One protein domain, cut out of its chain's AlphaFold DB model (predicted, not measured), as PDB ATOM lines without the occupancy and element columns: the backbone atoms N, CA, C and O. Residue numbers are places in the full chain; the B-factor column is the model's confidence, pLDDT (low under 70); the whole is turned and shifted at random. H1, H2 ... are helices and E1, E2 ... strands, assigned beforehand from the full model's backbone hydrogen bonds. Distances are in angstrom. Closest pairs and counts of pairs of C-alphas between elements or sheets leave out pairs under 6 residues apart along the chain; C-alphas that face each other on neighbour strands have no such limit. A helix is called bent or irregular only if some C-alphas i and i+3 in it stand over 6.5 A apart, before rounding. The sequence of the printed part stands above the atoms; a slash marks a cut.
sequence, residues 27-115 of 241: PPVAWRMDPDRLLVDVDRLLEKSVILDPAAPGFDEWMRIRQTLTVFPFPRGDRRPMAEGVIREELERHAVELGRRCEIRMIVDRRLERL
ATOM      1  N   PRO A  27     110.309 117.333 130.219       74.31
ATOM      2  CA  PRO A  27     109.626 118.276 129.339       74.31
ATOM      3  C   PRO A  27     109.517 117.718 127.915       74.31
ATOM      4  O   PRO A  27     110.413 116.985 127.484       74.31
ATOM      5  N   PRO A  28     108.431 118.016 127.183       88.88
ATOM      6  CA  PRO A  28     108.201 117.486 125.839       88.88
ATOM      7  C   PRO A  28     109.286 117.950 124.855       88.88
ATOM      8  O   PRO A  28     110.167 118.733 125.190       88.88
ATOM      9  N   VAL A  29     109.237 117.473 123.609       91.12
ATOM     10  CA  VAL A  29     110.189 117.901 122.565       91.12
ATOM     11  C   VAL A  29     110.119 119.406 122.295       91.12
ATOM     12  O   VAL A  29     111.143 120.023 122.014       91.12
ATOM     13  N   ALA A  30     108.931 119.998 122.396       91.88
ATOM     14  CA  ALA A  30     108.740 121.432 122.282       91.88
ATOM     15  C   ALA A  30     107.629 121.898 123.225       91.88
ATOM     16  O   ALA A  30     106.616 121.213 123.374       91.88
ATOM     17  N   TRP A  31     107.809 123.060 123.848       92.31
ATOM     18  CA  TRP A  31     106.804 123.687 124.709       92.31
ATOM     19  C   TRP A  31     106.900 125.204 124.626       92.31
ATOM     20  O   TRP A  31     107.950 125.772 124.319       92.31
ATOM     21  N   ARG A  32     105.779 125.877 124.888       91.12
ATOM     22  CA  ARG A  32     105.770 127.336 124.998       91.12
ATOM     23  C   ARG A  32     106.421 127.750 126.305       91.12
ATOM     24  O   ARG A  32     106.075 127.214 127.355       91.12
ATOM     25  N   MET A  33     107.326 128.715 126.221       88.12
ATOM     26  CA  MET A  33     107.810 129.437 127.395       88.12
ATOM     27  C   MET A  33     106.849 130.581 127.743       88.12
ATOM     28  O   MET A  33     106.569 130.830 128.909       88.12
ATOM     29  N   ASP A  34     106.296 131.222 126.715       87.31
ATOM     30  CA  ASP A  34     105.351 132.336 126.783       87.31
ATOM     31  C   ASP A  34     104.599 132.435 125.434       87.31
ATOM     32  O   ASP A  34     104.753 131.543 124.584       87.31
ATOM     33  N   PRO A  35     103.725 133.441 125.219       86.19
ATOM     34  CA  PRO A  35     102.912 133.503 124.010       86.19
ATOM     35  C   PRO A  35     103.716 133.521 122.704       86.19
ATOM     36  O   PRO A  35     103.293 132.864 121.752       86.19
ATOM     37  N   ASP A  36     104.867 134.206 122.648       88.94
ATOM     38  CA  ASP A  36     105.628 134.403 121.408       88.94
ATOM     39  C   ASP A  36     106.876 133.511 121.282       88.94
ATOM     40  O   ASP A  36     107.456 133.439 120.188       88.94
ATOM     41  N   ARG A  37     107.280 132.794 122.342       91.00
ATOM     42  CA  ARG A  37     108.502 131.971 122.365       91.00
ATOM     43  C   ARG A  37     108.223 130.484 122.592       91.00
ATOM     44  O   ARG A  37     107.561 130.054 123.540       91.00
ATOM     45  N   LEU A  38     108.820 129.676 121.721       93.31
ATOM     46  CA  LEU A  38     108.822 128.222 121.774       93.31
ATOM     47  C   LEU A  38     110.223 127.710 122.124       93.31
ATOM     48  O   LEU A  38     111.188 128.022 121.426       93.31
ATOM     49  N   LEU A  39     110.320 126.878 123.159       94.06
ATOM     50  CA  LEU A  39     111.522 126.112 123.474       94.06
ATOM     51  C   LEU A  39     111.474 124.756 122.771       94.06
ATOM     52  O   LEU A  39     110.430 124.104 122.744       94.06
ATOM     53  N   VAL A  40     112.607 124.336 122.206       94.06
ATOM     54  CA  VAL A  40     112.767 123.047 121.519       94.06
ATOM     55  C   VAL A  40     113.951 122.295 122.109       94.06
ATOM     56  O   VAL A  40     115.083 122.778 122.101       94.06
ATOM     57  N   ASP A  41     113.704 121.079 122.578       93.44
ATOM     58  CA  ASP A  41     114.741 120.151 123.007       93.44
ATOM     59  C   ASP A  41     115.207 119.314 121.806       93.44
ATOM     60  O   ASP A  41     114.598 118.310 121.419       93.44
ATOM     61  N   VAL A  42     116.290 119.778 121.179       91.44
ATOM     62  CA  VAL A  42     116.892 119.145 119.995       91.44
ATOM     63  C   VAL A  42     117.337 117.714 120.297       91.44
ATOM     64  O   VAL A  42     117.198 116.836 119.443       91.44
ATOM     65  N   ASP A  43     117.808 117.452 121.514       90.19
ATOM     66  CA  ASP A  43     118.304 116.137 121.912       90.19
ATOM     67  C   ASP A  43     117.145 115.141 121.985       90.19
ATOM     68  O   ASP A  43     117.193 114.071 121.372       90.19
ATOM     69  N   ARG A  44     116.028 115.546 122.598       91.50
ATOM     70  CA  ARG A  44     114.801 114.734 122.629       91.50
ATOM     71  C   ARG A  44     114.150 114.561 121.259       91.50
ATOM     72  O   ARG A  44     113.517 113.534 120.995       91.50
ATOM     73  N   LEU A  45     114.296 115.531 120.358       90.88
ATOM     74  CA  LEU A  45     113.816 115.387 118.982       90.88
ATOM     75  C   LEU A  45     114.576 114.274 118.236       90.88
ATOM     76  O   LEU A  45     113.961 113.551 117.447       90.88
ATOM     77  N   LEU A  46     115.874 114.107 118.526       89.38
ATOM     78  CA  LEU A  46     116.741 113.051 117.982       89.38
ATOM     79  C   LEU A  46     116.506 111.671 118.621       89.38
ATOM     80  O   LEU A  46     116.801 110.640 118.000       89.38
ATOM     81  N   GLU A  47     115.981 111.629 119.845       89.00
ATOM     82  CA  GLU A  47     115.653 110.397 120.562       89.00
ATOM     83  C   GLU A  47     114.402 109.718 119.986       89.00
ATOM     84  O   GLU A  47     113.265 110.145 120.194       89.00
ATOM     85  N   LYS A  48     114.599 108.592 119.290       83.44
ATOM     86  CA  LYS A  48     113.506 107.819 118.669       83.44
ATOM     87  C   LYS A  48     112.482 107.269 119.671       83.44
ATOM     88  O   LYS A  48     111.344 107.033 119.288       83.44
ATOM     89  N   SER A  49     112.898 107.021 120.912       87.25
ATOM     90  CA  SER A  49     112.055 106.474 121.982       87.25
ATOM     91  C   SER A  49     111.126 107.508 122.611       87.25
ATOM     92  O   SER A  49     110.129 107.133 123.219       87.25
ATOM     93  N   VAL A  50     111.436 108.800 122.488       89.50
ATOM     94  CA  VAL A  50     110.570 109.868 122.998       89.50
ATOM     95  C   VAL A  50     109.350 109.950 122.094       89.50
ATOM     96  O   VAL A  50     109.506 110.135 120.895       89.50
ATOM     97  N   ILE A  51     108.139 109.839 122.626       89.00
ATOM     98  CA  ILE A  51     106.907 110.006 121.843       89.00
ATOM     99  C   ILE A  51     106.655 111.509 121.648       89.00
ATOM    100  O   ILE A  51     106.843 112.288 122.581       89.00
ATOM    101  N   LEU A  52     106.277 111.927 120.435       90.31
ATOM    102  CA  LEU A  52     105.856 113.311 120.204       90.31
ATOM    103  C   LEU A  52     104.461 113.514 120.789       90.31
ATOM    104  O   LEU A  52     103.558 112.738 120.490       90.31
ATOM    105  N   ASP A  53     104.306 114.557 121.594       89.38
ATOM    106  CA  ASP A  53     103.020 114.952 122.159       89.38
ATOM    107  C   ASP A  53     102.155 115.631 121.080       89.38
ATOM    108  O   ASP A  53     102.563 116.682 120.578       89.38
ATOM    109  N   PRO A  54     100.975 115.082 120.721       89.62
ATOM    110  CA  PRO A  54     100.047 115.711 119.779       89.62
ATOM    111  C   PRO A  54      99.579 117.110 120.194       89.62
ATOM    112  O   PRO A  54      99.159 117.885 119.337       89.62
ATOM    113  N   ALA A  55      99.650 117.444 121.487       88.88
ATOM    114  CA  ALA A  55      99.315 118.771 121.995       88.88
ATOM    115  C   ALA A  55     100.461 119.790 121.838       88.88
ATOM    116  O   ALA A  55     100.256 120.983 122.081       88.88
ATOM    117  N   ALA A  56     101.662 119.360 121.432       87.88
ATOM    118  CA  ALA A  56     102.793 120.261 121.252       87.88
ATOM    119  C   ALA A  56     102.525 121.271 120.113       87.88
ATOM    120  O   ALA A  56     102.098 120.874 119.023       87.88
ATOM    121  N   PRO A  57     102.826 122.572 120.300       87.50
ATOM    122  CA  PRO A  57     102.719 123.557 119.226       87.50
ATOM    123  C   PRO A  57     103.603 123.148 118.048       87.50
ATOM    124  O   PRO A  57     104.794 122.911 118.239       87.50
ATOM    125  N   GLY A  58     103.042 123.069 116.841       88.94
ATOM    126  CA  GLY A  58     103.784 122.619 115.659       88.94
ATOM    127  C   GLY A  58     103.993 121.108 115.564       88.94
ATOM    128  O   GLY A  58     104.989 120.665 114.996       88.94
ATOM    129  N   PHE A  59     103.107 120.305 116.161       91.44
ATOM    130  CA  PHE A  59     103.195 118.841 116.138       91.44
ATOM    131  C   PHE A  59     103.486 118.259 114.746       91.44
ATOM    132  O   PHE A  59     104.380 117.418 114.603       91.44
ATOM    133  N   ASP A  60     102.782 118.736 113.718       91.06
ATOM    134  CA  ASP A  60     102.971 118.292 112.335       91.06
ATOM    135  C   ASP A  60     104.400 118.554 111.837       91.06
ATOM    136  O   ASP A  60     104.994 117.715 111.152       91.06
ATOM    137  N   GLU A  61     104.984 119.698 112.194       91.19
ATOM    138  CA  GLU A  61     106.365 120.045 111.871       91.19
ATOM    139  C   GLU A  61     107.357 119.113 112.581       91.19
ATOM    140  O   GLU A  61     108.269 118.592 111.931       91.19
ATOM    141  N   TRP A  62     107.162 118.813 113.871       92.12
ATOM    142  CA  TRP A  62     108.021 117.870 114.610       92.12
ATOM    143  C   TRP A  62     107.967 116.464 114.014       92.12
ATOM    144  O   TRP A  62     109.002 115.806 113.859       92.12
ATOM    145  N   MET A  63     106.770 116.021 113.625       92.38
ATOM    146  CA  MET A  63     106.555 114.751 112.937       92.38
ATOM    147  C   MET A  63     107.309 114.701 111.604       92.38
ATOM    148  O   MET A  63     108.048 113.742 111.357       92.38
ATOM    149  N   ARG A  64     107.194 115.740 110.766       91.19
ATOM    150  CA  ARG A  64     107.910 115.831 109.477       91.19
ATOM    151  C   ARG A  64     109.425 115.844 109.647       91.19
ATOM    152  O   ARG A  64     110.133 115.164 108.901       91.19
ATOM    153  N   ILE A  65     109.935 116.570 110.642       91.50
ATOM    154  CA  ILE A  65     111.371 116.597 110.940       91.50
ATOM    155  C   ILE A  65     111.847 115.194 111.321       91.50
ATOM    156  O   ILE A  65     112.825 114.703 110.756       91.50
ATOM    157  N   ARG A  66     111.128 114.492 112.205       91.06
ATOM    158  CA  ARG A  66     111.482 113.112 112.567       91.06
ATOM    159  C   ARG A  66     111.435 112.153 111.388       91.06
ATOM    160  O   ARG A  66     112.348 111.346 111.250       91.06
ATOM    161  N   GLN A  67     110.424 112.251 110.530       90.94
ATOM    162  CA  GLN A  67     110.349 111.458 109.298       90.94
ATOM    163  C   GLN A  67     111.535 111.743 108.370       90.94
ATOM    164  O   GLN A  67     112.127 110.822 107.816       90.94
ATOM    165  N   THR A  68     111.951 113.003 108.249       90.56
ATOM    166  CA  THR A  68     113.138 113.363 107.463       90.56
ATOM    167  C   THR A  68     114.391 112.705 108.041       90.56
ATOM    168  O   THR A  68     115.178 112.106 107.310       90.56
ATOM    169  N   LEU A  69     114.548 112.723 109.367       88.38
ATOM    170  CA  LEU A  69     115.671 112.087 110.057       88.38
ATOM    171  C   LEU A  69     115.678 110.550 109.958       88.38
ATOM    172  O   LEU A  69     116.729 109.947 110.159       88.38
ATOM    173  N   THR A  70     114.558 109.877 109.675       86.69
ATOM    174  CA  THR A  70     114.571 108.412 109.503       86.69
ATOM    175  C   THR A  70     115.061 107.983 108.126       86.69
ATOM    176  O   THR A  70     115.664 106.915 108.020       86.69
ATOM    177  N   VAL A  71     114.838 108.804 107.098       86.44
ATOM    178  CA  VAL A  71     115.227 108.507 105.708       86.44
ATOM    179  C   VAL A  71     116.539 109.172 105.293       86.44
ATOM    180  O   VAL A  71     117.097 108.830 104.249       86.44
ATOM    181  N   PHE A  72     117.052 110.114 106.091       81.62
ATOM    182  CA  PHE A  72     118.289 110.812 105.769       81.62
ATOM    183  C   PHE A  72     119.498 109.854 105.817       81.62
ATOM    184  O   PHE A  72     119.704 109.153 106.814       81.62
ATOM    185  N   PRO A  73     120.340 109.820 104.769       80.56
ATOM    186  CA  PRO A  73     121.463 108.894 104.680       80.56
ATOM    187  C   PRO A  73     122.652 109.390 105.512       80.56
ATOM    188  O   PRO A  73     123.585 110.012 105.000       80.56
ATOM    189  N   PHE A  74     122.623 109.116 106.816       82.56
ATOM    190  CA  PHE A  74     123.742 109.428 107.703       82.56
ATOM    191  C   PHE A  74     124.970 108.557 107.377       82.56
ATOM    192  O   PHE A  74     124.828 107.338 107.238       82.56
ATOM    193  N   PRO A  75     126.183 109.138 107.267       78.00
ATOM    194  CA  PRO A  75     127.402 108.355 107.178       78.00
ATOM    195  C   PRO A  75     127.578 107.544 108.467       78.00
ATOM    196  O   PRO A  75     127.016 107.869 109.516       78.00
ATOM    197  N   ARG A  76     128.377 106.478 108.394       73.00
ATOM    198  CA  ARG A  76     128.736 105.694 109.582       73.00
ATOM    199  C   ARG A  76     129.542 106.572 110.547       73.00
ATOM    200  O   ARG A  76     130.460 107.259 110.109       73.00
ATOM    201  N   GLY A  77     129.213 106.519 111.836       78.38
ATOM    202  CA  GLY A  77     129.858 107.311 112.887       78.38
ATOM    203  C   GLY A  77     128.848 108.108 113.709       78.38
ATOM    204  O   GLY A  77     127.657 107.785 113.720       78.38
ATOM    205  N   ASP A  78     129.327 109.146 114.396       80.81
ATOM    206  CA  ASP A  78     128.440 110.059 115.107       80.81
ATOM    207  C   ASP A  78     127.594 110.860 114.109       80.81
ATOM    208  O   ASP A  78     128.075 111.731 113.380       80.81
ATOM    209  N   ARG A  79     126.303 110.528 114.065       86.62
ATOM    210  CA  ARG A  79     125.330 111.173 113.182       86.62
ATOM    211  C   ARG A  79     124.769 112.468 113.757       86.62
ATOM    212  O   ARG A  79     124.123 113.209 113.015       86.62
ATOM    213  N   ARG A  80     124.953 112.719 115.059       87.19
ATOM    214  CA  ARG A  80     124.298 113.817 115.781       87.19
ATOM    215  C   ARG A  80     124.523 115.177 115.121       87.19
ATOM    216  O   ARG A  80     123.527 115.847 114.865       87.19
ATOM    217  N   PRO A  81     125.743 115.570 114.721       87.12
ATOM    218  CA  PRO A  81     125.973 116.923 114.216       87.12
ATOM    219  C   PRO A  81     125.263 117.173 112.887       87.12
ATOM    220  O   PRO A  81     124.723 118.252 112.635       87.12
ATOM    221  N   MET A  82     125.217 116.143 112.039       86.69
ATOM    222  CA  MET A  82     124.497 116.219 110.776       86.69
ATOM    223  C   MET A  82     122.984 116.189 110.997       86.69
ATOM    224  O   MET A  82     122.263 116.905 110.310       86.69
ATOM    225  N   ALA A  83     122.501 115.415 111.970       89.19
ATOM    226  CA  ALA A  83     121.085 115.362 112.310       89.19
ATOM    227  C   ALA A  83     120.592 116.703 112.880       89.19
ATOM    228  O   ALA A  83     119.547 117.191 112.460       89.19
ATOM    229  N   GLU A  84     121.377 117.358 113.739       90.56
ATOM    230  CA  GLU A  84     121.120 118.733 114.189       90.56
ATOM    231  C   GLU A  84     121.127 119.726 113.012       90.56
ATOM    232  O   GLU A  84     120.292 120.628 112.945       90.56
ATOM    233  N   GLY A  85     122.043 119.539 112.053       88.75
ATOM    234  CA  GLY A  85     122.044 120.228 110.756       88.75
ATOM    235  C   GLY A  85     120.700 120.150 110.039       88.75
ATOM    236  O   GLY A  85     120.103 121.185 109.738       88.75
ATOM    237  N   VAL A  86     120.216 118.926 109.828       89.94
ATOM    238  CA  VAL A  86     118.933 118.646 109.170       89.94
ATOM    239  C   VAL A  86     117.770 119.246 109.958       89.94
ATOM    240  O   VAL A  86     116.941 119.922 109.361       89.94
ATOM    241  N   ILE A  87     117.731 119.088 111.286       91.44
ATOM    242  CA  ILE A  87     116.683 119.677 112.140       91.44
ATOM    243  C   ILE A  87     116.579 121.182 111.904       91.44
ATOM    244  O   ILE A  87     115.481 121.686 111.677       91.44
ATOM    245  N   ARG A  88     117.704 121.909 111.919       91.25
ATOM    246  CA  ARG A  88     117.684 123.365 111.718       91.25
ATOM    247  C   ARG A  88     117.253 123.752 110.306       91.25
ATOM    248  O   ARG A  88     116.574 124.759 110.145       91.25
ATOM    249  N   GLU A  89     117.657 123.008 109.279       90.12
ATOM    250  CA  GLU A  89     117.231 123.269 107.894       90.12
ATOM    251  C   GLU A  89     115.741 122.989 107.666       90.12
ATOM    252  O   GLU A  89     115.061 123.781 107.012       90.12
ATOM    253  N   GLU A  90     115.224 121.900 108.227       91.56
ATOM    254  CA  GLU A  90     113.799 121.573 108.169       91.56
ATOM    255  C   GLU A  90     112.970 122.579 108.975       91.56
ATOM    256  O   GLU A  90     111.962 123.085 108.482       91.56
ATOM    257  N   LEU A  91     113.432 122.964 110.168       92.00
ATOM    258  CA  LEU A  91     112.791 124.020 110.948       92.00
ATOM    259  C   LEU A  91     112.786 125.352 110.213       92.00
ATOM    260  O   LEU A  91     111.752 126.001 110.171       92.00
ATOM    261  N   GLU A  92     113.897 125.751 109.595       92.69
ATOM    262  CA  GLU A  92     113.964 126.981 108.801       92.69
ATOM    263  C   GLU A  92     112.912 126.994 107.686       92.69
ATOM    264  O   GLU A  92     112.271 128.020 107.455       92.69
ATOM    265  N   ARG A  93     112.685 125.847 107.032       89.12
ATOM    266  CA  ARG A  93     111.666 125.705 105.982       89.12
ATOM    267  C   ARG A  93     110.245 125.898 106.510       89.12
ATOM    268  O   ARG A  93     109.395 126.404 105.781       89.12
ATOM    269  N   HIS A  94     109.986 125.488 107.748       89.56
ATOM    270  CA  HIS A  94     108.653 125.503 108.347       89.56
ATOM    271  C   HIS A  94     108.419 126.662 109.323       89.56
ATOM    272  O   HIS A  94     107.276 126.918 109.690       89.56
ATOM    273  N   ALA A  95     109.461 127.405 109.699       91.31
ATOM    274  CA  ALA A  95     109.418 128.394 110.772       91.31
ATOM    275  C   ALA A  95     108.373 129.486 110.533       91.31
ATOM    276  O   ALA A  95     107.650 129.838 111.455       91.31
ATOM    277  N   VAL A  96     108.246 129.990 109.303       90.31
ATOM    278  CA  VAL A  96     107.254 131.031 108.980       90.31
ATOM    279  C   VAL A  96     105.822 130.516 109.124       90.31
ATOM    280  O   VAL A  96     104.968 131.224 109.652       90.31
ATOM    281  N   GLU A  97     105.556 129.290 108.675       88.94
ATOM    282  CA  GLU A  97     104.228 128.684 108.792       88.94
ATOM    283  C   GLU A  97     103.895 128.385 110.253       88.94
ATOM    284  O   GLU A  97     102.804 128.712 110.720       88.94
ATOM    285  N   LEU A  98     104.872 127.858 110.995       89.06
ATOM    286  CA  LEU A  98     104.770 127.641 112.431       89.06
ATOM    287  C   LEU A  98     104.479 128.959 113.165       89.06
ATOM    288  O   LEU A  98     103.578 129.023 113.997       89.06
ATOM    289  N   GLY A  99     105.183 130.034 112.809       90.19
ATOM    290  CA  GLY A  99     104.969 131.351 113.396       90.19
ATOM    291  C   GLY A  99     103.595 131.944 113.099       90.19
ATOM    292  O   GLY A  99     103.021 132.614 113.952       90.19
ATOM    293  N   ARG A 100     103.025 131.660 111.922       89.31
ATOM    294  CA  ARG A 100     101.665 132.087 111.560       89.31
ATOM    295  C   ARG A 100     100.585 131.290 112.278       89.31
ATOM    296  O   ARG A 100      99.671 131.888 112.828       89.31
ATOM    297  N   ARG A 101     100.674 129.958 112.263       89.81
ATOM    298  CA  ARG A 101      99.642 129.071 112.830       89.81
ATOM    299  C   ARG A 101      99.638 129.064 114.346       89.81
ATOM    300  O   ARG A 101      98.588 128.927 114.958       89.81
ATOM    301  N   CYS A 102     100.823 129.154 114.938       88.50
ATOM    302  CA  CYS A 102     101.003 129.056 116.374       88.50
ATOM    303  C   CYS A 102     101.342 130.413 117.002       88.50
ATOM    304  O   CYS A 102     101.672 130.447 118.178       88.50
ATOM    305  N   GLU A 103     101.297 131.522 116.262       91.00
ATOM    306  CA  GLU A 103     101.631 132.856 116.794       91.00
ATOM    307  C   GLU A 103     103.042 132.927 117.423       91.00
ATOM    308  O   GLU A 103     103.317 133.721 118.316       91.00
ATOM    309  N   ILE A 104     103.964 132.082 116.946       92.00
ATOM    310  CA  ILE A 104     105.339 131.996 117.449       92.00
ATOM    311  C   ILE A 104     106.218 133.012 116.714       92.00
ATOM    312  O   ILE A 104     106.260 133.068 115.484       92.00
ATOM    313  N   ARG A 105     106.985 133.796 117.467       92.69
ATOM    314  CA  ARG A 105     107.989 134.734 116.941       92.69
ATOM    315  C   ARG A 105     109.410 134.284 117.215       92.69
ATOM    316  O   ARG A 105     110.325 134.736 116.524       92.69
ATOM    317  N   MET A 106     109.601 133.377 118.168       94.56
ATOM    318  CA  MET A 106     110.911 132.852 118.512       94.56
ATOM    319  C   MET A 106     110.886 131.343 118.735       94.56
ATOM    320  O   MET A 106     110.014 130.827 119.424       94.56
ATOM    321  N   ILE A 107     111.876 130.648 118.187       95.31
ATOM    322  CA  ILE A 107     112.134 129.227 118.418       95.31
ATOM    323  C   ILE A 107     113.548 129.128 118.978       95.31
ATOM    324  O   ILE A 107     114.505 129.501 118.297       95.31
ATOM    325  N   VAL A 108     113.690 128.648 120.208       94.69
ATOM    326  CA  VAL A 108     114.973 128.620 120.915       94.69
ATOM    327  C   VAL A 108     115.298 127.190 121.327       94.69
ATOM    328  O   VAL A 108     114.465 126.479 121.882       94.69
ATOM    329  N   ASP A 109     116.522 126.762 121.049       93.94
ATOM    330  CA  ASP A 109     117.083 125.531 121.594       93.94
ATOM    331  C   ASP A 109     117.065 125.594 123.125       93.94
ATOM    332  O   ASP A 109     117.586 126.542 123.713       93.94
ATOM    333  N   ARG A 110     116.501 124.578 123.784       92.69
ATOM    334  CA  ARG A 110     116.412 124.486 125.249       92.69
ATOM    335  C   ARG A 110     117.749 124.769 125.936       92.69
ATOM    336  O   ARG A 110     117.788 125.400 126.988       92.69
ATOM    337  N   ARG A 111     118.864 124.329 125.351       90.81
ATOM    338  CA  ARG A 111     120.210 124.538 125.917       90.81
ATOM    339  C   ARG A 111     120.561 126.026 126.061       90.81
ATOM    340  O   ARG A 111     121.378 126.393 126.903       90.81
ATOM    341  N   LEU A 112     119.904 126.873 125.273       90.38
ATOM    342  CA  LEU A 112     120.046 128.322 125.230       90.38
ATOM    343  C   LEU A 112     118.931 129.074 125.967       90.38
ATOM    344  O   LEU A 112     118.877 130.296 125.876       90.38
ATOM    345  N   GLU A 113     118.086 128.386 126.738       88.19
ATOM    346  CA  GLU A 113     117.010 128.996 127.536       88.19
ATOM    347  C   GLU A 113     117.517 130.167 128.396       88.19
ATOM    348  O   GLU A 113     116.895 131.220 128.448       88.19
ATOM    349  N   ARG A 114     118.726 130.051 128.962       83.44
ATOM    350  CA  ARG A 114     119.370 131.107 129.769       83.44
ATOM    351  C   ARG A 114     119.739 132.382 128.998       83.44
ATOM    352  O   ARG A 114     120.189 133.343 129.616       83.44
ATOM    353  N   LEU A 115     119.668 132.379 127.666       76.44
ATOM    354  CA  LEU A 115     119.891 133.576 126.846       76.44
ATOM    355  C   LEU A 115     118.638 134.440 126.734       76.44
ATOM    356  O   LEU A 115     118.728 135.595 126.320       76.44
TER     357      LEU A 115
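AT A GLANCE: This is residues 27 to 115 of the 241 residues of an uncharacterized protein of Phycisphaera sp. TMED9 (UniProt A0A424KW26). A helical hairpin, H2 and the long, kinked H3, lies alongside a small three-stranded sheet, and the short H4 packs on that sheet away from the hairpin. The five-residue H1 follows just past the end of E2, where it touches both helices of the hairpin, and the H2 to H3 link and the E1 to E2 link lie toward opposite ends of the long axis. The printed part has 89 residues, with four named helices and three named strands in the order E1 E2 H1 H2 H3 E3 H4. The sheet has the order E1 E2 E3 and is mixed, and the class is mostly helix. The whole is compact, with a radius of gyration of the C-alphas of 12.7 A, yet elongated in outline, spanning 41 by 26 by 22 A.

HOW THE PARTS SIT: E1, residues 30 to 32, and E2, residues 37 to 40, form an antiparallel hairpin, with N 31 and O 39 at 3.0 A. E3, residues 106 to 109, is parallel to E2, with N 38 and O 106 at 2.8 A. H1, residues 42 to 46, only grazes the sheet with residues 42 to 45. H2, residues 59 to 71, only just touches H1, with 3 pairs of C-alphas within 8 A, through its residues 62 to 66 alone; the closest C-alphas are those of Leu 45 and Arg 66, 7.2 A apart. H3, residues 80 to 101, touches H1 with residues 80 to 87 alone, the closest C-alphas being those of Val 42 and Glu 84 at 7.2 A. H2 and H3 form a helical hairpin and touch at a shallow tilt of 28 degrees, opposite ways; their closest C-alphas, Ile 65 and Glu 90, are 6.2 A apart. H3 only grazes the sheet with residues 91 to 99. E2 and E3, with H1, H2 and H3 between them, form a strand-helix-strand unit, two parallel neighbour strands joined through helices. H4, residues 110 to 115, is on the sheet at a height of 6.9 A, and is apart from H2 and H3. Every O i to N i+4 pair is within hydrogen-bond range in H1 and H2, against 16 of 18 in H3 and 0 of 2 in H4, where 2 of 3 O i to N i+3 pairs are within range.

IN THESE COORDINATES: E1 begins at C-alpha 30 (108.740, 121.432, 122.282). H2 is 19.0 A long from first to last C-alpha. H3 is 29.1 A long, from C-alpha 80 (124.298, 113.817, 115.781), and has a kink of 54 degrees near residue 94. H3 and H4 are irregular: C-alphas 93 and 96 are 7.5 A apart, and C-alphas 111 and 114 are 7.7 A apart. H4 ends at C-alpha 115 (119.891, 133.576, 126.846).

THE WHOLE: The C-alphas of Pro 35 and Arg 76, the two farthest apart, are 40.6 A apart. The printed part has no cut. The link from H1 to H2, 12 residues, is long. The mean pLDDT of the printed part is 89.0, and no printed residue is under 70.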